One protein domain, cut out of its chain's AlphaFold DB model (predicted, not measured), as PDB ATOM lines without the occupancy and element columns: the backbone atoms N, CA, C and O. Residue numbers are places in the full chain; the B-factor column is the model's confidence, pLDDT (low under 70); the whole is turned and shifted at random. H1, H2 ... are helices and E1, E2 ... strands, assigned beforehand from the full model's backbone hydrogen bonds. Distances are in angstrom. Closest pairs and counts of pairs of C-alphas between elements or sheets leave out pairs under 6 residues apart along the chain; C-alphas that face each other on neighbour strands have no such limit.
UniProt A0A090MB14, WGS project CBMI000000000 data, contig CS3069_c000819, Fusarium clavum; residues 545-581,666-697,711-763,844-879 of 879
ATOM      1  N   ALA A 545      63.642   0.532 100.927       86.06
ATOM      2  CA  ALA A 545      63.418   0.541 102.374       86.06
ATOM      3  C   ALA A 545      62.068  -0.066 102.774       86.06
ATOM      4  O   ALA A 545      61.082   0.022 102.034       86.06
ATOM      5  N   SER A 546      62.013  -0.623 103.988       85.00
ATOM      6  CA  SER A 546      60.752  -0.909 104.674       85.00
ATOM      7  C   SER A 546      60.200   0.357 105.341       85.00
ATOM      8  O   SER A 546      60.955   1.214 105.809       85.00
ATOM      9  N   VAL A 547      58.872   0.489 105.377       85.75
ATOM     10  CA  VAL A 547      58.179   1.643 105.970       85.75
ATOM     11  C   VAL A 547      57.509   1.211 107.272       85.75
ATOM     12  O   VAL A 547      56.624   0.357 107.259       85.75
ATOM     13  N   ASP A 548      57.930   1.793 108.394       83.75
ATOM     14  CA  ASP A 548      57.295   1.596 109.702       83.75
ATOM     15  C   ASP A 548      56.199   2.651 109.920       83.75
ATOM     16  O   ASP A 548      56.453   3.856 109.826       83.75
ATOM     17  N   LEU A 549      54.976   2.192 110.196       83.44
ATOM     18  CA  LEU A 549      53.755   3.001 110.310       83.44
ATOM     19  C   LEU A 549      53.099   2.824 111.695       83.44
ATOM     20  O   LEU A 549      51.992   2.285 111.798       83.44
ATOM     21  N   PRO A 550      53.751   3.248 112.797       69.62
ATOM     22  CA  PRO A 550      53.194   3.113 114.141       69.62
ATOM     23  C   PRO A 550      51.964   4.007 114.387       69.62
ATOM     24  O   PRO A 550      51.232   3.769 115.352       69.62
ATOM     25  N   ILE A 551      51.726   5.021 113.540       71.00
ATOM     26  CA  ILE A 551      50.605   5.961 113.652       71.00
ATOM     27  C   ILE A 551      49.493   5.551 112.678       71.00
ATOM     28  O   ILE A 551      49.483   5.914 111.506       71.00
ATOM     29  N   SER A 552      48.511   4.807 113.181       55.94
ATOM     30  CA  SER A 552      47.285   4.509 112.436       55.94
ATOM     31  C   SER A 552      46.379   5.745 112.360       55.94
ATOM     32  O   SER A 552      45.867   6.178 113.398       55.94
ATOM     33  N   ASP A 553      46.134   6.275 111.154       54.97
ATOM     34  CA  ASP A 553      45.121   7.322 110.925       54.97
ATOM     35  C   ASP A 553      43.763   6.828 111.459       54.97
ATOM     36  O   ASP A 553      43.328   5.713 111.153       54.97
ATOM     37  N   SER A 554      43.110   7.619 112.315       55.50
ATOM     38  CA  SER A 554      41.871   7.187 112.968       55.50
ATOM     39  C   SER A 554      40.796   6.952 111.913       55.50
ATOM     40  O   SER A 554      40.522   7.836 111.103       55.50
ATOM     41  N   VAL A 555      40.132   5.792 111.948       56.34
ATOM     42  CA  VAL A 555      39.055   5.450 110.999       56.34
ATOM     43  C   VAL A 555      37.965   6.531 110.992       56.34
ATOM     44  O   VAL A 555      37.447   6.874 109.934       56.34
ATOM     45  N   VAL A 556      37.692   7.152 112.147       52.53
ATOM     46  CA  VAL A 556      36.768   8.294 112.267       52.53
ATOM     47  C   VAL A 556      37.312   9.543 111.568       52.53
ATOM     48  O   VAL A 556      36.561  10.201 110.854       52.53
ATOM     49  N   ASN A 557      38.606   9.860 111.706       58.59
ATOM     50  CA  ASN A 557      39.224  11.004 111.020       58.59
ATOM     51  C   ASN A 557      39.242  10.794 109.500       58.59
ATOM     52  O   ASN A 557      38.939  11.728 108.759       58.59
ATOM     53  N   LYS A 558      39.542   9.573 109.038       66.25
ATOM     54  CA  LYS A 558      39.490   9.203 107.619       66.25
ATOM     55  C   LYS A 558      38.071   9.359 107.063       66.25
ATOM     56  O   LYS A 558      37.883  10.139 106.134       66.25
ATOM     57  N   ILE A 559      37.075   8.716 107.681       59.75
ATOM     58  CA  ILE A 559      35.667   8.802 107.259       59.75
ATOM     59  C   ILE A 559      35.163  10.250 107.304       59.75
ATOM     60  O   ILE A 559      34.496  10.689 106.373       59.75
ATOM     61  N   MET A 560      35.500  11.026 108.340       56.12
ATOM     62  CA  MET A 560      35.109  12.437 108.440       56.12
ATOM     63  C   MET A 560      35.773  13.292 107.351       56.12
ATOM     64  O   MET A 560      35.112  14.155 106.773       56.12
ATOM     65  N   ARG A 561      37.052  13.050 107.033       66.94
ATOM     66  CA  ARG A 561      37.790  13.739 105.962       66.94
ATOM     67  C   ARG A 561      37.208  13.413 104.588       66.94
ATOM     68  O   ARG A 561      36.961  14.332 103.813       66.94
ATOM     69  N   GLU A 562      36.915  12.144 104.321       59.47
ATOM     70  CA  GLU A 562      36.266  11.678 103.088       59.47
ATOM     71  C   GLU A 562      34.844  12.250 102.968       59.47
ATOM     72  O   GLU A 562      34.546  12.941 102.000       59.47
ATOM     73  N   THR A 563      34.012  12.116 104.007       52.22
ATOM     74  CA  THR A 563      32.650  12.689 104.051       52.22
ATOM     75  C   THR A 563      32.657  14.210 103.888       52.22
ATOM     76  O   THR A 563      31.773  14.757 103.241       52.22
ATOM     77  N   THR A 564      33.659  14.920 104.424       61.53
ATOM     78  CA  THR A 564      33.783  16.377 104.240       61.53
ATOM     79  C   THR A 564      34.197  16.737 102.816       61.53
ATOM     80  O   THR A 564      33.685  17.706 102.260       61.53
ATOM     81  N   GLN A 565      35.100  15.970 102.198       64.06
ATOM     82  CA  GLN A 565      35.485  16.179 100.802       64.06
ATOM     83  C   GLN A 565      34.299  15.916  99.865       64.06
ATOM     84  O   GLN A 565      34.032  16.740  98.991       64.06
ATOM     85  N   GLU A 566      33.526  14.853 100.094       62.72
ATOM     86  CA  GLU A 566      32.300  14.573  99.337       62.72
ATOM     87  C   GLU A 566      31.182  15.586  99.617       62.72
ATOM     88  O   GLU A 566      30.532  16.038  98.682       62.72
ATOM     89  N   LEU A 567      31.003  16.055 100.858       49.03
ATOM     90  CA  LEU A 567      30.028  17.107 101.168       49.03
ATOM     91  C   LEU A 567      30.399  18.448 100.517       49.03
ATOM     92  O   LEU A 567      29.516  19.156 100.047       49.03
ATOM     93  N   ILE A 568      31.686  18.806 100.443       56.44
ATOM     94  CA  ILE A 568      32.140  20.036  99.771       56.44
ATOM     95  C   ILE A 568      32.024  19.913  98.244       56.44
ATOM     96  O   ILE A 568      31.654  20.887  97.588       56.44
ATOM     97  N   GLN A 569      32.307  18.741  97.664       57.78
ATOM     98  CA  GLN A 569      32.089  18.480  96.234       57.78
ATOM     99  C   GLN A 569      30.592  18.480  95.897       57.78
ATOM    100  O   GLN A 569      30.165  19.205  95.000       57.78
ATOM    101  N   GLY A 570      29.777  17.775  96.683       48.34
ATOM    102  CA  GLY A 570      28.322  17.746  96.574       48.34
ATOM    103  C   GLY A 570      27.691  19.125  96.760       48.34
ATOM    104  O   GLY A 570      26.865  19.516  95.948       48.34
ATOM    105  N   ALA A 571      28.121  19.921  97.741       46.00
ATOM    106  CA  ALA A 571      27.636  21.292  97.926       46.00
ATOM    107  C   ALA A 571      28.061  22.238  96.789       46.00
ATOM    108  O   ALA A 571      27.334  23.178  96.477       46.00
ATOM    109  N   ARG A 572      29.201  21.989  96.127       48.56
ATOM    110  CA  ARG A 572      29.589  22.706  94.899       48.56
ATOM    111  C   ARG A 572      28.730  22.294  93.707       48.56
ATOM    112  O   ARG A 572      28.255  23.173  93.000       48.56
ATOM    113  N   TRP A 573      28.482  20.998  93.525       43.66
ATOM    114  CA  TRP A 573      27.633  20.482  92.448       43.66
ATOM    115  C   TRP A 573      26.168  20.906  92.628       43.66
ATOM    116  O   TRP A 573      25.593  21.495  91.722       43.66
ATOM    117  N   VAL A 574      25.590  20.729  93.822       52.09
ATOM    118  CA  VAL A 574      24.251  21.228  94.192       52.09
ATOM    119  C   VAL A 574      24.204  22.760  94.181       52.09
ATOM    120  O   VAL A 574      23.170  23.323  93.848       52.09
ATOM    121  N   GLY A 575      25.306  23.452  94.478       51.00
ATOM    122  CA  GLY A 575      25.411  24.906  94.336       51.00
ATOM    123  C   GLY A 575      25.362  25.362  92.875       51.00
ATOM    124  O   GLY A 575      24.612  26.275  92.545       51.00
ATOM    125  N   GLN A 576      26.098  24.694  91.982       56.84
ATOM    126  CA  GLN A 576      26.074  24.953  90.539       56.84
ATOM    127  C   GLN A 576      24.728  24.570  89.915       56.84
ATOM    128  O   GLN A 576      24.138  25.392  89.222       56.84
ATOM    129  N   GLN A 577      24.200  23.379  90.210       55.50
ATOM    130  CA  GLN A 577      22.866  22.943  89.782       55.50
ATOM    131  C   GLN A 577      21.764  23.835  90.361       55.50
ATOM    132  O   GLN A 577      20.822  24.179  89.659       55.50
ATOM    133  N   GLY A 578      21.893  24.274  91.614       57.47
ATOM    134  CA  GLY A 578      20.977  25.210  92.261       57.47
ATOM    135  C   GLY A 578      21.012  26.596  91.621       57.47
ATOM    136  O   GLY A 578      19.958  27.178  91.398       57.47
ATOM    137  N   TRP A 579      22.195  27.097  91.251       62.75
ATOM    138  CA  TRP A 579      22.356  28.360  90.524       62.75
ATOM    139  C   TRP A 579      21.868  28.259  89.071       62.75
ATOM    140  O   TRP A 579      21.200  29.163  88.583       62.75
ATOM    141  N   GLN A 580      22.112  27.137  88.390       59.06
ATOM    142  CA  GLN A 580      21.576  26.861  87.053       59.06
ATOM    143  C   GLN A 580      20.046  26.711  87.074       59.06
ATOM    144  O   GLN A 580      19.369  27.266  86.210       59.06
ATOM    145  N   ALA A 581      19.482  26.039  88.081       58.69
ATOM    146  CA  ALA A 581      18.039  25.924  88.282       58.69
ATOM    147  C   ALA A 581      17.402  27.263  88.687       58.69
ATOM    148  O   ALA A 581      16.324  27.586  88.201       58.69
ATOM    149  N   SER A 666      60.163  18.455 102.255       96.25
ATOM    150  CA  SER A 666      61.050  19.366 102.997       96.25
ATOM    151  C   SER A 666      61.838  18.604 104.067       96.25
ATOM    152  O   SER A 666      61.240  17.896 104.878       96.25
ATOM    153  N   PHE A 667      63.167  18.728 104.078       95.94
ATOM    154  CA  PHE A 667      64.012  18.170 105.140       95.94
ATOM    155  C   PHE A 667      63.930  19.020 106.414       95.94
ATOM    156  O   PHE A 667      63.840  20.245 106.351       95.94
ATOM    157  N   SER A 668      64.028  18.373 107.576       93.50
ATOM    158  CA  SER A 668      64.321  19.045 108.845       93.50
ATOM    159  C   SER A 668      65.716  19.692 108.824       93.50
ATOM    160  O   SER A 668      66.590  19.152 108.143       93.50
ATOM    161  N   PRO A 669      66.001  20.728 109.639       89.12
ATOM    162  CA  PRO A 669      67.311  21.394 109.670       89.12
ATOM    163  C   PRO A 669      68.507  20.481 109.989       89.12
ATOM    164  O   PRO A 669      69.633  20.824 109.659       89.12
ATOM    165  N   SER A 670      68.271  19.328 110.619       87.38
ATOM    166  CA  SER A 670      69.283  18.314 110.939       87.38
ATOM    167  C   SER A 670      69.441  17.219 109.872       87.38
ATOM    168  O   SER A 670      70.105  16.222 110.136       87.38
ATOM    169  N   SER A 671      68.770  17.334 108.718       89.06
ATOM    170  CA  SER A 671      68.666  16.327 107.635       89.06
ATOM    171  C   SER A 671      68.056  14.961 108.018       89.06
ATOM    172  O   SER A 671      67.696  14.182 107.140       89.06
ATOM    173  N   LEU A 672      67.897  14.664 109.312       88.56
ATOM    174  CA  LEU A 672      67.512  13.352 109.853       88.56
ATOM    175  C   LEU A 672      66.008  13.046 109.790       88.56
ATOM    176  O   LEU A 672      65.609  11.896 109.994       88.56
ATOM    177  N   ALA A 673      65.173  14.043 109.495       92.81
ATOM    178  CA  ALA A 673      63.751  13.864 109.244       92.81
ATOM    179  C   ALA A 673      63.302  14.522 107.929       92.81
ATOM    180  O   ALA A 673      63.865  15.517 107.466       92.81
ATOM    181  N   LEU A 674      62.246  13.967 107.335       95.75
ATOM    182  CA  LEU A 674      61.680  14.403 106.058       95.75
ATOM    183  C   LEU A 674      60.166  14.584 106.181       95.75
ATOM    184  O   LEU A 674      59.442  13.654 106.532       95.75
ATOM    185  N   PHE A 675      59.673  15.776 105.863       96.88
ATOM    186  CA  PHE A 675      58.250  16.064 105.713       96.88
ATOM    187  C   PHE A 675      57.791  15.704 104.294       96.88
ATOM    188  O   PHE A 675      58.379  16.167 103.315       96.88
ATOM    189  N   THR A 676      56.700  14.943 104.189       96.19
ATOM    190  CA  THR A 676      55.949  14.706 102.945       96.19
ATOM    191  C   THR A 676      54.514  15.209 103.093       96.19
ATOM    192  O   THR A 676      53.845  14.865 104.073       96.19
ATOM    193  N   ALA A 677      53.982  15.911 102.093       94.44
ATOM    194  CA  ALA A 677      52.532  16.074 101.951       94.44
ATOM    195  C   ALA A 677      51.966  14.996 101.014       94.44
ATOM    196  O   ALA A 677      52.553  14.737  99.970       94.44
ATOM    197  N   SER A 678      50.812  14.418 101.351       92.38
ATOM    198  CA  SER A 678      50.037  13.496 100.490       92.38
ATOM    199  C   SER A 678      49.739  14.068  99.094       92.38
ATOM    200  O   SER A 678      49.789  15.283  98.903       92.38
ATOM    201  N   SER A 679      49.322  13.241  98.126       89.31
ATOM    202  CA  SER A 679      48.944  13.690  96.766       89.31
ATOM    203  C   SER A 679      47.860  14.789  96.761       89.31
ATOM    204  O   SER A 679      47.821  15.626  95.864       89.31
ATOM    205  N   LYS A 680      46.989  14.806  97.783       88.88
ATOM    206  CA  LYS A 680      45.937  15.817  98.021       88.88
ATOM    207  C   LYS A 680      46.387  17.003  98.897       88.88
ATOM    208  O   LYS A 680      45.646  17.980  99.036       88.88
ATOM    209  N   GLY A 681      47.528  16.887  99.575       88.75
ATOM    210  CA  GLY A 681      47.953  17.797 100.643       88.75
ATOM    211  C   GLY A 681      46.976  17.880 101.830       88.75
ATOM    212  O   GLY A 681      47.040  18.823 102.620       88.75
ATOM    213  N   ASP A 682      46.058  16.915 101.976       86.81
ATOM    214  CA  ASP A 682      45.116  16.846 103.098       86.81
ATOM    215  C   ASP A 682      45.751  16.168 104.326       86.81
ATOM    216  O   ASP A 682      45.549  16.634 105.446       86.81
ATOM    217  N   VAL A 683      46.606  15.163 104.114       90.44
ATOM    218  CA  VAL A 683      47.505  14.579 105.127       90.44
ATOM    219  C   VAL A 683      48.949  15.037 104.923       90.44
ATOM    220  O   VAL A 683      49.413  15.178 103.787       90.44
ATOM    221  N   GLN A 684      49.647  15.241 106.037       93.94
ATOM    222  CA  GLN A 684      51.072  15.529 106.131       93.94
ATOM    223  C   GLN A 684      51.724  14.471 107.027       93.94
ATOM    224  O   GLN A 684      51.186  14.140 108.084       93.94
ATOM    225  N   THR A 685      52.891  13.970 106.638       94.12
ATOM    226  CA  THR A 685      53.617  12.931 107.378       94.12
ATOM    227  C   THR A 685      55.066  13.353 107.550       94.12
ATOM    228  O   THR A 685      55.668  13.860 106.606       94.12
ATOM    229  N   VAL A 686      55.627  13.138 108.741       95.06
ATOM    230  CA  VAL A 686      57.061  13.314 108.997       95.06
ATOM    231  C   VAL A 686      57.693  11.950 109.230       95.06
ATOM    232  O   VAL A 686      57.213  11.156 110.048       95.06
ATOM    233  N   TRP A 687      58.767  11.703 108.492       94.06
ATOM    234  CA  TRP A 687      59.540  10.474 108.478       94.06
ATOM    235  C   TRP A 687      60.886  10.679 109.165       94.06
ATOM    236  O   TRP A 687      61.508  11.723 109.007       94.06
ATOM    237  N   ASP A 688      61.327   9.665 109.892       91.88
ATOM    238  CA  ASP A 688      62.648   9.504 110.487       91.88
ATOM    239  C   ASP A 688      63.524   8.667 109.545       91.88
ATOM    240  O   ASP A 688      63.111   7.596 109.080       91.88
ATOM    241  N   LEU A 689      64.723   9.187 109.274       91.12
ATOM    242  CA  LEU A 689      65.698   8.637 108.340       91.12
ATOM    243  C   LEU A 689      66.883   7.922 109.020       91.12
ATOM    244  O   LEU A 689      67.700   7.343 108.309       91.12
ATOM    245  N   PHE A 690      66.997   7.882 110.358       84.12
ATOM    246  CA  PHE A 690      68.170   7.315 111.061       84.12
ATOM    247  C   PHE A 690      68.563   5.903 110.578       84.12
ATOM    248  O   PHE A 690      69.747   5.562 110.512       84.12
ATOM    249  N   ARG A 691      67.580   5.065 110.220       80.00
ATOM    250  CA  ARG A 691      67.786   3.671 109.786       80.00
ATOM    251  C   ARG A 691      68.025   3.470 108.287       80.00
ATOM    252  O   ARG A 691      68.121   2.318 107.868       80.00
ATOM    253  N   ILE A 692      68.181   4.523 107.482       83.69
ATOM    254  CA  ILE A 692      68.559   4.354 106.063       83.69
ATOM    255  C   ILE A 692      70.074   4.183 105.873       83.69
ATOM    256  O   ILE A 692      70.490   3.552 104.909       83.69
ATOM    257  N   GLN A 693      70.884   4.659 106.829       69.31
ATOM    258  CA  GLN A 693      72.333   4.412 106.889       69.31
ATOM    259  C   GLN A 693      72.721   3.481 108.050       69.31
ATOM    260  O   GLN A 693      73.442   2.505 107.846       69.31
ATOM    261  N   HIS A 694      72.206   3.702 109.265       64.44
ATOM    262  CA  HIS A 694      72.624   2.963 110.467       64.44
ATOM    263  C   HIS A 694      71.897   1.616 110.664       64.44
ATOM    264  O   HIS A 694      71.454   1.277 111.763       64.44
ATOM    265  N   THR A 695      71.791   0.818 109.598       60.22
ATOM    266  CA  THR A 695      71.076  -0.480 109.568       60.22
ATOM    267  C   THR A 695      71.667  -1.549 110.493       60.22
ATOM    268  O   THR A 695      70.950  -2.459 110.909       60.22
ATOM    269  N   ARG A 696      72.958  -1.437 110.842       51.31
ATOM    270  CA  ARG A 696      73.689  -2.372 111.726       51.31
ATOM    271  C   ARG A 696      74.110  -1.778 113.076       51.31
ATOM    272  O   ARG A 696      74.564  -2.501 113.951       51.31
ATOM    273  N   SER A 697      73.973  -0.466 113.271       46.38
ATOM    274  CA  SER A 697      74.544   0.249 114.429       46.38
ATOM    275  C   SER A 697      73.629   0.276 115.664       46.38
ATOM    276  O   SER A 697      73.860   1.059 116.581       46.38
ATOM    277  N   GLY A 711      67.362  -4.640 106.258       70.19
ATOM    278  CA  GLY A 711      67.687  -3.567 105.309       70.19
ATOM    279  C   GLY A 711      67.383  -2.147 105.818       70.19
ATOM    280  O   GLY A 711      67.015  -1.971 106.982       70.19
ATOM    281  N   PRO A 712      67.515  -1.130 104.943       83.38
ATOM    282  CA  PRO A 712      67.104   0.246 105.221       83.38
ATOM    283  C   PRO A 712      65.649   0.337 105.696       83.38
ATOM    284  O   PRO A 712      64.765  -0.335 105.160       83.38
ATOM    285  N   GLN A 713      65.390   1.198 106.679       84.88
ATOM    286  CA  GLN A 713      64.045   1.428 107.211       84.88
ATOM    287  C   GLN A 713      63.775   2.923 107.392       84.88
ATOM    288  O   GLN A 713      64.621   3.653 107.907       84.88
ATOM    289  N   VAL A 714      62.569   3.348 107.016       89.69
ATOM    290  CA  VAL A 714      62.043   4.704 107.217       89.69
ATOM    291  C   VAL A 714      60.861   4.624 108.188       89.69
ATOM    292  O   VAL A 714      59.946   3.826 107.982       89.69
ATOM    293  N   ARG A 715      60.875   5.421 109.265       88.88
ATOM    294  CA  ARG A 715      59.862   5.365 110.342       88.88
ATOM    295  C   ARG A 715      58.960   6.592 110.322       88.88
ATOM    296  O   ARG A 715      59.443   7.713 110.381       88.88
ATOM    297  N   GLN A 716      57.645   6.410 110.317       91.19
ATOM    298  CA  GLN A 716      56.706   7.508 110.546       91.19
ATOM    299  C   GLN A 716      56.787   7.972 112.013       91.19
ATOM    300  O   GLN A 716      56.495   7.205 112.930       91.19
ATOM    301  N   ILE A 717      57.158   9.238 112.233       90.19
ATOM    302  CA  ILE A 717      57.314   9.841 113.572       90.19
ATOM    303  C   ILE A 717      56.263  10.901 113.906       90.19
ATOM    304  O   ILE A 717      55.984  11.127 115.084       90.19
ATOM    305  N   ALA A 718      55.633  11.511 112.899       91.06
ATOM    306  CA  ALA A 718      54.452  12.350 113.087       91.06
ATOM    307  C   ALA A 718      53.487  12.232 111.903       91.06
ATOM    308  O   ALA A 718      53.890  11.954 110.772       91.06
ATOM    309  N   GLN A 719      52.208  12.488 112.167       90.62
ATOM    310  CA  GLN A 719      51.180  12.638 111.145       90.62
ATOM    311  C   GLN A 719      50.235  13.768 111.549       90.62
ATOM    312  O   GLN A 719      49.736  13.801 112.675       90.62
ATOM    313  N   PHE A 720      49.966  14.664 110.608       89.31
ATOM    314  CA  PHE A 720      48.992  15.740 110.726       89.31
ATOM    315  C   PHE A 720      47.955  15.575 109.611       89.31
ATOM    316  O   PHE A 720      48.242  15.014 108.550       89.31
ATOM    317  N   SER A 721      46.717  16.003 109.846       86.62
ATOM    318  CA  SER A 721      45.661  15.893 108.838       86.62
ATOM    319  C   SER A 721      44.695  17.064 108.902       86.62
ATOM    320  O   SER A 721      44.490  17.685 109.945       86.62
ATOM    321  N   ARG A 722      44.111  17.381 107.747       83.06
ATOM    322  CA  ARG A 722      43.220  18.517 107.535       83.06
ATOM    323  C   ARG A 722      41.978  18.034 106.792       83.06
ATOM    324  O   ARG A 722      42.069  17.245 105.858       83.06
ATOM    325  N   MET A 723      40.807  18.562 107.145       72.81
ATOM    326  CA  MET A 723      39.534  18.178 106.508       72.81
ATOM    327  C   MET A 723      39.427  18.609 105.029       72.81
ATOM    328  O   MET A 723      38.514  18.185 104.326       72.81
ATOM    329  N   THR A 724      40.337  19.464 104.540       79.12
ATOM    330  CA  THR A 724      40.287  20.056 103.193       79.12
ATOM    331  C   THR A 724      41.565  19.811 102.395       79.12
ATOM    332  O   THR A 724      42.661  20.113 102.863       79.12
ATOM    333  N   VAL A 725      41.399  19.355 101.151       86.19
ATOM    334  CA  VAL A 725      42.446  19.301 100.114       86.19
ATOM    335  C   VAL A 725      43.064  20.692  99.923       86.19
ATOM    336  O   VAL A 725      42.332  21.680  99.768       86.19
ATOM    337  N   ALA A 726      44.395  20.778  99.942       87.25
ATOM    338  CA  ALA A 726      45.135  22.015  99.703       87.25
ATOM    339  C   ALA A 726      46.572  21.724  99.245       87.25
ATOM    340  O   ALA A 726      47.317  21.049  99.949       87.25
ATOM    341  N   ARG A 727      46.982  22.311  98.115       90.44
ATOM    342  CA  ARG A 727      48.385  22.366  97.687       90.44
ATOM    343  C   ARG A 727      49.242  23.064  98.753       90.44
ATOM    344  O   ARG A 727      48.897  24.163  99.201       90.44
ATOM    345  N   ILE A 728      50.348  22.430  99.140       92.81
ATOM    346  CA  ILE A 728      51.355  22.982 100.060       92.81
ATOM    347  C   ILE A 728      52.426  23.677  99.225       92.81
ATOM    348  O   ILE A 728      52.927  23.077  98.281       92.81
ATOM    349  N   VAL A 729      52.750  24.932  99.535       92.06
ATOM    350  CA  VAL A 729      53.693  25.751  98.744       92.06
ATOM    351  C   VAL A 729      54.998  26.045  99.475       92.06
ATOM    352  O   VAL A 729      56.009  26.291  98.824       92.06
ATOM    353  N   ASP A 730      54.991  25.989 100.808       93.31
ATOM    354  CA  ASP A 730      56.162  26.270 101.638       93.31
ATOM    355  C   ASP A 730      56.074  25.546 102.992       93.31
ATOM    356  O   ASP A 730      54.972  25.330 103.510       93.31
ATOM    357  N   VAL A 731      57.220  25.178 103.573       95.06
ATOM    358  CA  VAL A 731      57.326  24.570 104.915       95.06
ATOM    359  C   VAL A 731      58.616  25.036 105.585       95.06
ATOM    360  O   VAL A 731      59.697  24.529 105.280       95.06
ATOM    361  N   ALA A 732      58.489  25.963 106.536       93.38
ATOM    362  CA  ALA A 732      59.607  26.455 107.338       93.38
ATOM    363  C   ALA A 732      59.691  25.712 108.683       93.38
ATOM    364  O   ALA A 732      58.708  25.638 109.423       93.38
ATOM    365  N   TRP A 733      60.873  25.206 109.034       92.56
ATOM    366  CA  TRP A 733      61.143  24.513 110.302       92.56
ATOM    367  C   TRP A 733      61.841  25.428 111.319       92.56
ATOM    368  O   TRP A 733      62.641  26.287 110.943       92.56
ATOM    369  N   THR A 734      61.605  25.213 112.614       89.06
ATOM    370  CA  THR A 734      62.382  25.860 113.689       89.06
ATOM    371  C   THR A 734      63.824  25.355 113.712       89.06
ATOM    372  O   THR A 734      64.047  24.147 113.787       89.06
ATOM    373  N   GLN A 735      64.792  26.278 113.694       71.06
ATOM    374  CA  GLN A 735      66.189  25.984 113.340       71.06
ATOM    375  C   GLN A 735      66.919  24.992 114.264       71.06
ATOM    376  O   GLN A 735      67.758  24.246 113.778       71.06
ATOM    377  N   SER A 736      66.617  24.969 115.568       67.38
ATOM    378  CA  SER A 736      67.397  24.230 116.576       67.38
ATOM    379  C   SER A 736      67.306  22.705 116.457       67.38
ATOM    380  O   SER A 736      68.327  22.027 116.504       67.38
ATOM    381  N   GLN A 737      66.086  22.167 116.362       70.31
ATOM    382  CA  GLN A 737      65.799  20.720 116.382       70.31
ATOM    383  C   GLN A 737      64.598  20.322 115.498       70.31
ATOM    384  O   GLN A 737      64.185  19.166 115.489       70.31
ATOM    385  N   GLY A 738      63.989  21.262 114.762       81.69
ATOM    386  CA  GLY A 738      62.784  20.979 113.968       81.69
ATOM    387  C   GLY A 738      61.512  20.700 114.789       81.69
ATOM    388  O   GLY A 738      60.561  20.139 114.253       81.69
ATOM    389  N   GLU A 739      61.472  21.099 116.067       86.81
ATOM    390  CA  GLU A 739      60.327  20.918 116.981       86.81
ATOM    391  C   GLU A 739      58.992  21.465 116.455       86.81
ATOM    392  O   GLU A 739      57.939  20.924 116.795       86.81
ATOM    393  N   ARG A 740      59.013  22.520 115.628       89.81
ATOM    394  CA  ARG A 740      57.813  23.072 114.987       89.81
ATOM    395  C   ARG A 740      58.013  23.322 113.500       89.81
ATOM    396  O   ARG A 740      59.097  23.698 113.044       89.81
ATOM    397  N   LEU A 741      56.912  23.200 112.764       92.56
ATOM    398  CA  LEU A 741      56.811  23.515 111.346       92.56
ATOM    399  C   LEU A 741      55.729  24.574 111.116       92.56
ATOM    400  O   LEU A 741      54.642  24.498 111.688       92.56
ATOM    401  N   ALA A 742      56.004  25.531 110.234       93.56
ATOM    402  CA  ALA A 742      55.022  26.449 109.673       93.56
ATOM    403  C   ALA A 742      54.735  26.015 108.228       93.56
ATOM    404  O   ALA A 742      55.540  26.254 107.328       93.56
ATOM    405  N   MET A 743      53.605  25.336 108.016       94.50
ATOM    406  CA  MET A 743      53.193  24.816 106.708       94.50
ATOM    407  C   MET A 743      52.268  25.811 106.001       94.50
ATOM    408  O   MET A 743      51.170  26.092 106.491       94.50
ATOM    409  N   VAL A 744      52.663  26.293 104.821       93.75
ATOM    410  CA  VAL A 744      51.886  27.244 104.017       93.75
ATOM    411  C   VAL A 744      51.136  26.534 102.891       93.75
ATOM    412  O   VAL A 744      51.709  25.800 102.086       93.75
ATOM    413  N   THR A 745      49.836  26.798 102.794       92.25
ATOM    414  CA  THR A 745      48.993  26.374 101.666       92.25
ATOM    415  C   THR A 745      48.916  27.456 100.585       92.25
ATOM    416  O   THR A 745      48.816  28.632 100.936       92.25
ATOM    417  N   GLU A 746      48.733  27.065  99.321       89.19
ATOM    418  CA  GLU A 746      48.423  27.945  98.168       89.19
ATOM    419  C   GLU A 746      47.327  28.996  98.465       89.19
ATOM    420  O   GLU A 746      47.363  30.113  97.960       89.19
ATOM    421  N   ARG A 747      46.363  28.676  99.342       87.12
ATOM    422  CA  ARG A 747      45.277  29.586  99.760       87.12
ATOM    423  C   ARG A 747      45.686  30.674 100.770       87.12
ATOM    424  O   ARG A 747      44.807  31.235 101.420       87.12
ATOM    425  N   GLY A 748      46.980  30.931 100.967       88.44
ATOM    426  CA  GLY A 748      47.465  31.945 101.914       88.44
ATOM    427  C   GLY A 748      47.179  31.612 103.380       88.44
ATOM    428  O   GLY A 748      46.859  32.501 104.163       88.44
ATOM    429  N   THR A 749      47.252  30.332 103.766       90.81
ATOM    430  CA  THR A 749      47.036  29.903 105.160       90.81
ATOM    431  C   THR A 749      48.249  29.155 105.688       90.81
ATOM    432  O   THR A 749      48.709  28.209 105.051       90.81
ATOM    433  N   VAL A 750      48.745  29.592 106.843       93.12
ATOM    434  CA  VAL A 750      49.867  29.008 107.578       93.12
ATOM    435  C   VAL A 750      49.296  28.170 108.719       93.12
ATOM    436  O   VAL A 750      48.471  28.662 109.490       93.12
ATOM    437  N   HIS A 751      49.708  26.909 108.815       91.81
ATOM    438  CA  HIS A 751      49.331  25.984 109.890       91.81
ATOM    439  C   HIS A 751      50.581  25.684 110.712       91.81
ATOM    440  O   HIS A 751      51.614  25.331 110.140       91.81
ATOM    441  N   LEU A 752      50.489  25.841 112.033       92.44
ATOM    442  CA  LEU A 752      51.592  25.591 112.956       92.44
ATOM    443  C   LEU A 752      51.471  24.173 113.511       92.44
ATOM    444  O   LEU A 752      50.473  23.816 114.142       92.44
ATOM    445  N   LEU A 753      52.479  23.357 113.217       91.25
ATOM    446  CA  LEU A 753      52.512  21.933 113.519       91.25
ATOM    447  C   LEU A 753      53.616  21.682 114.551       91.25
ATOM    448  O   LEU A 753      54.800  21.767 114.224       91.25
ATOM    449  N   ASP A 754      53.226  21.401 115.793       90.94
ATOM    450  CA  ASP A 754      54.136  20.964 116.855       90.94
ATOM    451  C   ASP A 754      54.455  19.467 116.690       90.94
ATOM    452  O   ASP A 754      53.548  18.637 116.565       90.94
ATOM    453  N   MET A 755      55.737  19.101 116.709       89.06
ATOM    454  CA  MET A 755      56.157  17.700 116.665       89.06
ATOM    455  C   MET A 755      55.834  16.990 117.993       89.06
ATOM    456  O   MET A 755      56.102  17.533 119.067       89.06
ATOM    457  N   PRO A 756      55.283  15.762 117.967       87.50
ATOM    458  CA  PRO A 756      55.017  15.009 119.187       87.50
ATOM    459  C   PRO A 756      56.337  14.593 119.846       87.50
ATOM    460  O   PRO A 756      57.271  14.178 119.162       87.50
ATOM    461  N   SER A 757      56.409  14.613 121.179       82.44
ATOM    462  CA  SER A 757      57.629  14.248 121.925       82.44
ATOM    463  C   SER A 757      58.154  12.841 121.600       82.44
ATOM    464  O   SER A 757      59.359  12.609 121.622       82.44
ATOM    465  N   SER A 758      57.270  11.917 121.209       80.94
ATOM    466  CA  SER A 758      57.618  10.571 120.737       80.94
ATOM    467  C   SER A 758      58.444  10.537 119.446       80.94
ATOM    468  O   SER A 758      59.079   9.520 119.177       80.94
ATOM    469  N   ALA A 759      58.449  11.609 118.645       84.38
ATOM    470  CA  ALA A 759      59.252  11.695 117.426       84.38
ATOM    471  C   ALA A 759      60.758  11.682 117.730       84.38
ATOM    472  O   ALA A 759      61.522  10.984 117.066       84.38
ATOM    473  N   PHE A 760      61.154  12.381 118.796       82.44
ATOM    474  CA  PHE A 760      62.537  12.499 119.263       82.44
ATOM    475  C   PHE A 760      62.990  11.304 120.120       82.44
ATOM    476  O   PHE A 760      64.141  11.243 120.546       82.44
ATOM    477  N   MET A 761      62.106  10.332 120.384       80.25
ATOM    478  CA  MET A 761      62.454   9.141 121.158       80.25
ATOM    479  C   MET A 761      63.169   8.102 120.290       80.25
ATOM    480  O   MET A 761      62.572   7.499 119.386       80.25
ATOM    481  N   TRP A 762      64.435   7.854 120.632       69.31
ATOM    482  CA  TRP A 762      65.241   6.754 120.115       69.31
ATOM    483  C   TRP A 762      65.852   5.922 121.259       69.31
ATOM    484  O   TRP A 762      66.375   6.506 122.209       69.31
ATOM    485  N   PRO A 763      65.840   4.577 121.184       66.12
ATOM    486  CA  PRO A 763      65.120   3.763 120.205       66.12
ATOM    487  C   PRO A 763      63.595   3.938 120.280       66.12
ATOM    488  O   PRO A 763      63.058   4.375 121.297       66.12
ATOM    489  N   THR A 844      40.555   8.097 122.845       42.53
ATOM    490  CA  THR A 844      40.015   9.120 121.925       42.53
ATOM    491  C   THR A 844      40.423  10.556 122.303       42.53
ATOM    492  O   THR A 844      40.310  11.473 121.491       42.53
ATOM    493  N   GLY A 845      40.938  10.770 123.522       38.00
ATOM    494  CA  GLY A 845      41.258  12.104 124.048       38.00
ATOM    495  C   GLY A 845      42.305  12.877 123.236       38.00
ATOM    496  O   GLY A 845      42.146  14.076 123.023       38.00
ATOM    497  N   THR A 846      43.331  12.199 122.713       45.41
ATOM    498  CA  THR A 846      44.383  12.819 121.883       45.41
ATOM    499  C   THR A 846      43.838  13.371 120.566       45.41
ATOM    500  O   THR A 846      44.155  14.502 120.205       45.41
ATOM    501  N   ALA A 847      42.966  12.621 119.883       41.78
ATOM    502  CA  ALA A 847      42.339  13.052 118.634       41.78
ATOM    503  C   ALA A 847      41.416  14.268 118.839       41.78
ATOM    504  O   ALA A 847      41.431  15.201 118.038       41.78
ATOM    505  N   ILE A 848      40.651  14.298 119.938       41.56
ATOM    506  CA  ILE A 848      39.767  15.428 120.263       41.56
ATOM    507  C   ILE A 848      40.578  16.677 120.645       41.56
ATOM    508  O   ILE A 848      40.205  17.781 120.245       41.56
ATOM    509  N   ASN A 849      41.705  16.530 121.354       38.00
ATOM    510  CA  ASN A 849      42.583  17.665 121.651       38.00
ATOM    511  C   ASN A 849      43.256  18.214 120.385       38.00
ATOM    512  O   ASN A 849      43.247  19.426 120.182       38.00
ATOM    513  N   GLN A 850      43.757  17.349 119.492       48.72
ATOM    514  CA  GLN A 850      44.275  17.783 118.188       48.72
ATOM    515  C   GLN A 850      43.219  18.576 117.405       48.72
ATOM    516  O   GLN A 850      43.503  19.689 116.970       48.72
ATOM    517  N   LEU A 851      41.986  18.063 117.293       43.88
ATOM    518  CA  LEU A 851      40.900  18.770 116.605       43.88
ATOM    519  C   LEU A 851      40.612  20.150 117.221       43.88
ATOM    520  O   LEU A 851      40.429  21.108 116.472       43.88
ATOM    521  N   ARG A 852      40.644  20.294 118.554       43.69
ATOM    522  CA  ARG A 852      40.473  21.600 119.220       43.69
ATOM    523  C   ARG A 852      41.613  22.576 118.902       43.69
ATOM    524  O   ARG A 852      41.333  23.708 118.515       43.69
ATOM    525  N   HIS A 853      42.870  22.137 118.962       46.38
ATOM    526  CA  HIS A 853      44.023  23.007 118.688       46.38
ATOM    527  C   HIS A 853      44.157  23.439 117.213       46.38
ATOM    528  O   HIS A 853      44.763  24.476 116.941       46.38
ATOM    529  N   THR A 854      43.544  22.734 116.246       46.34
ATOM    530  CA  THR A 854      43.564  23.172 114.828       46.34
ATOM    531  C   THR A 854      42.876  24.517 114.558       46.34
ATOM    532  O   THR A 854      43.096  25.104 113.497       46.34
ATOM    533  N   GLY A 855      42.054  25.018 115.489       49.53
ATOM    534  CA  GLY A 855      41.453  26.352 115.394       49.53
ATOM    535  C   GLY A 855      42.410  27.489 115.769       49.53
ATOM    536  O   GLY A 855      42.333  28.562 115.179       49.53
ATOM    537  N   GLU A 856      43.312  27.246 116.722       55.78
ATOM    538  CA  GLU A 856      44.187  28.263 117.327       55.78
ATOM    539  C   GLU A 856      45.546  28.346 116.608       55.78
ATOM    540  O   GLU A 856      46.073  29.433 116.381       55.78
ATOM    541  N   ASN A 857      46.077  27.209 116.143       71.12
ATOM    542  CA  ASN A 857      47.379  27.102 115.471       71.12
ATOM    543  C   ASN A 857      47.355  27.489 113.970       71.12
ATOM    544  O   ASN A 857      48.071  26.899 113.153       71.12
ATOM    545  N   ARG A 858      46.532  28.465 113.559       80.88
ATOM    546  CA  ARG A 858      46.383  28.860 112.145       80.88
ATOM    547  C   ARG A 858      46.392  30.374 111.942       80.88
ATOM    548  O   ARG A 858      45.583  31.094 112.514       80.88
ATOM    549  N   VAL A 859      47.226  30.831 111.008       85.50
ATOM    550  CA  VAL A 859      47.344  32.240 110.595       85.50
ATOM    551  C   VAL A 859      47.002  32.376 109.105       85.50
ATOM    552  O   VAL A 859      47.244  31.466 108.309       85.50
ATOM    553  N   SER A 860      46.419  33.502 108.697       86.94
ATOM    554  CA  SER A 860      46.289  33.885 107.283       86.94
ATOM    555  C   SER A 860      47.418  34.829 106.881       86.94
ATOM    556  O   SER A 860      47.679  35.800 107.590       86.94
ATOM    557  N   LEU A 861      48.033  34.594 105.723       86.69
ATOM    558  CA  LEU A 861      48.896  35.593 105.097       86.69
ATOM    559  C   LEU A 861      48.065  36.830 104.691       86.69
ATOM    560  O   LEU A 861      46.857  36.702 104.455       86.69
ATOM    561  N   PRO A 862      48.678  38.026 104.602       83.50
ATOM    562  CA  PRO A 862      48.017  39.219 104.076       83.50
ATOM    563  C   PRO A 862      47.438  38.986 102.672       83.50
ATOM    564  O   PRO A 862      48.002  38.233 101.881       83.50
ATOM    565  N   LEU A 863      46.323  39.646 102.343       74.75
ATOM    566  CA  LEU A 863      45.703  39.516 101.022       74.75
ATOM    567  C   LEU A 863      46.572  40.203  99.955       74.75
ATOM    568  O   LEU A 863      46.597  41.429  99.858       74.75
ATOM    569  N   SER A 864      47.248  39.398  99.138       71.25
ATOM    570  CA  SER A 864      48.051  39.815  97.987       71.25
ATOM    571  C   SER A 864      47.335  39.559  96.654       71.25
ATOM    572  O   SER A 864      46.475  38.685  96.540       71.25
ATOM    573  N   SER A 865      47.717  40.299  95.606       69.06
ATOM    574  CA  SER A 865      47.339  39.995  94.213       69.06
ATOM    575  C   SER A 865      47.951  38.680  93.721       69.06
ATOM    576  O   SER A 865      47.333  37.949  92.945       69.06
ATOM    577  N   ASN A 866      49.168  38.405  94.191       74.12
ATOM    578  CA  ASN A 866      49.974  37.238  93.861       74.12
ATOM    579  C   ASN A 866      49.616  36.076  94.801       74.12
ATOM    580  O   ASN A 866      49.237  36.302  95.953       74.12
ATOM    581  N   LEU A 867      49.756  34.835  94.327       80.62
ATOM    582  CA  LEU A 867      49.672  33.649  95.188       80.62
ATOM    583  C   LEU A 867      50.944  33.525  96.055       80.62
ATOM    584  O   LEU A 867      51.998  34.006  95.634       80.62
ATOM    585  N   PRO A 868      50.888  32.873  97.233       86.19
ATOM    586  CA  PRO A 868      52.081  32.617  98.036       86.19
ATOM    587  C   PRO A 868      53.016  31.630  97.324       86.19
ATOM    588  O   PRO A 868      52.585  30.558  96.890       86.19
ATOM    589  N   SER A 869      54.291  31.994  97.231       86.19
ATOM    590  CA  SER A 869      55.378  31.176  96.688       86.19
ATOM    591  C   SER A 869      56.065  30.335  97.773       86.19
ATOM    592  O   SER A 869      55.740  30.431  98.956       86.19
ATOM    593  N   ALA A 870      57.071  29.548  97.382       87.50
ATOM    594  CA  ALA A 870      58.085  29.081  98.327       87.50
ATOM    595  C   ALA A 870      58.863  30.274  98.924       87.50
ATOM    596  O   ALA A 870      58.925  31.345  98.310       87.50
ATOM    597  N   SER A 871      59.458  30.072 100.103       89.50
ATOM    598  CA  SER A 871      60.147  31.103 100.892       89.50
ATOM    599  C   SER A 871      59.288  32.338 101.218       89.50
ATOM    600  O   SER A 871      59.793  33.459 101.282       89.50
ATOM    601  N   CYS A 872      57.977  32.165 101.419       89.31
ATOM    602  CA  CYS A 872      57.069  33.269 101.767       89.31
ATOM    603  C   CYS A 872      56.919  33.488 103.283       89.31
ATOM    604  O   CYS A 872      56.342  34.494 103.703       89.31
ATOM    605  N   VAL A 873      57.460  32.581 104.105       90.88
ATOM    606  CA  VAL A 873      57.525  32.694 105.571       90.88
ATOM    607  C   VAL A 873      58.908  32.298 106.092       90.88
ATOM    608  O   VAL A 873      59.596  31.473 105.497       90.88
ATOM    609  N   THR A 874      59.299  32.834 107.247       89.06
ATOM    610  CA  THR A 874      60.453  32.344 108.016       89.06
ATOM    611  C   THR A 874      60.166  32.395 109.517       89.06
ATOM    612  O   THR A 874      59.316  33.163 109.979       89.06
ATOM    613  N   TRP A 875      60.873  31.573 110.293       85.31
ATOM    614  CA  TRP A 875      60.881  31.666 111.750       85.31
ATOM    615  C   TRP A 875      61.863  32.751 112.190       85.31
ATOM    616  O   TRP A 875      63.044  32.715 111.835       85.31
ATOM    617  N   ASN A 876      61.387  33.689 113.008       74.75
ATOM    618  CA  ASN A 876      62.237  34.699 113.621       74.75
ATOM    619  C   ASN A 876      62.543  34.304 115.073       74.75
ATOM    620  O   ASN A 876      61.696  34.443 115.957       74.75
ATOM    621  N   THR A 877      63.741  33.777 115.317       61.28
ATOM    622  CA  THR A 877      64.248  33.542 116.675       61.28
ATOM    623  C   THR A 877      64.592  34.882 117.327       61.28
ATOM    624  O   THR A 877      65.389  35.629 116.752       61.28
ATOM    625  N   PRO A 878      64.032  35.221 118.503       44.72
ATOM    626  CA  PRO A 878      64.486  36.386 119.247       44.72
ATOM    627  C   PRO A 878      65.925  36.151 119.726       44.72
ATOM    628  O   PRO A 878      66.187  35.205 120.463       44.72
ATOM    629  N   ILE A 879      66.835  37.014 119.268       40.94
ATOM    630  CA  ILE A 879      68.196  37.189 119.808       40.94
ATOM    631  C   ILE A 879      68.108  37.991 121.111       40.94
ATOM    632  O   ILE A 879      67.313  38.962 121.109       40.94
TER     633      ILE A 879
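This is residues 545 to 581, 666 to 697, 711 to 763 and 844 to 879 of the 879 residues of an uncharacterized protein of Fusarium clavum (UniProt A0A090MB14). Two small, twisted sheets of four strands, E1 E4 E3 E2 and E5 E6 E7 E8, stand next to each other like an open V, nearer together at E2 and E5 than at E4 and E7, and the long helix H1 reaches away from them as an arm whose residues 569 to 581 stick out free. Short H2 packs on E4 of the first sheet, H3 leads into E8, and the tail, residues 861 to 879, runs past the second sheet on the side away from the first. The printed part has 158 residues, with three named helices and eight named strands in the order E1 H1 E2 E3 E4 E5 E6 E7 H2 H3 E8, and its class is mixed, helices and strands. The first sheet is mixed, the second antiparallel throughout. The whole is only just compact, close to loose, with a radius of gyration of the C-alphas of 18.0 A, and elongated, spanning 67 by 41 by 30 A.

Look first at E4, residues 713 to 721, which bends by 54 degrees at residue 718. Its residues 713 to 715 pair with E1, residues 546 to 548, a parallel neighbour; N 714 and O 546 are 2.9 A apart, within hydrogen-bond range. Its residues 715 to 721 pair with E3, residues 683 to 688, antiparallel, with N 684 and O 720 at 2.9 A. E3 forms a hairpin with the edge strand E2, residues 673 to 677, where N 676 and O 685 are 2.8 A apart. This sheet is strongly twisted, with C-alphas up to 5.7 A off its best plane. Residues 666 to 667 pair briefly with residues 674 to 675 of E2, antiparallel. H2, residues 757 to 760, is on this sheet at a height of 8.9 A and only just over E4, with 3 of its C-alphas falling there; the closest C-alphas, of Ile 717 and Ala 759, are 4.7 A apart. H1, residues 555 to 581, only grazes this sheet with its residues 557 to 561. Next find E5, residues 728 to 733; the closest C-alphas of E2 and E5, Ala 677 and Ile 728, are 7.3 A apart. E5, E6, residues 740 to 745, and E7, residues 749 to 754, form a meander, each strand the antiparallel neighbour of the one before. N 742 and O 732 are 2.8 A apart between E5 and E6, and N 743 and O 751 are 2.9 A apart between E6 and E7. E8, residues 858 to 860, is the edge strand beside E7, antiparallel, with N 750 and O 859 at 2.8 A. H3, residues 845 to 853, is on neither sheet and only just apart from H1, 8.5 A at the closest. In H1 and H3 every O i to N i+4 pair is within hydrogen-bond range; H2 is too short for such a pair.

Find C-alpha 546, where E1 begins, at (60.752, -0.909, 104.674). H1 runs 37.1 A from C-alpha 555 at (39.055, 5.450, 110.999) to C-alpha 581. E4 is the longest strand, 23.4 A; E3 measures 16.8 A, E6 and E7 16.3 A each, E5 14.2 A, E2 13.6 A and H3 12.5 A. E8 ends at C-alpha 860, (46.289, 33.885, 107.283).

The C-alphas farthest apart, those of Ala 581 and Ser 697, are 67.3 A apart. Three cuts interrupt the printed part: residues 582 to 665, with 45.9 A between the C-alphas across the gap, 698 to 710, with 12.0 A, and 764 to 843, with 25.7 A. Of the links printed whole, none is long. The mean pLDDT of the printed part is 75.6; 56 residues are under 70, among them 552 to 581 and 844 to 856. The printed part ends at Ile 879, the chain's last residue.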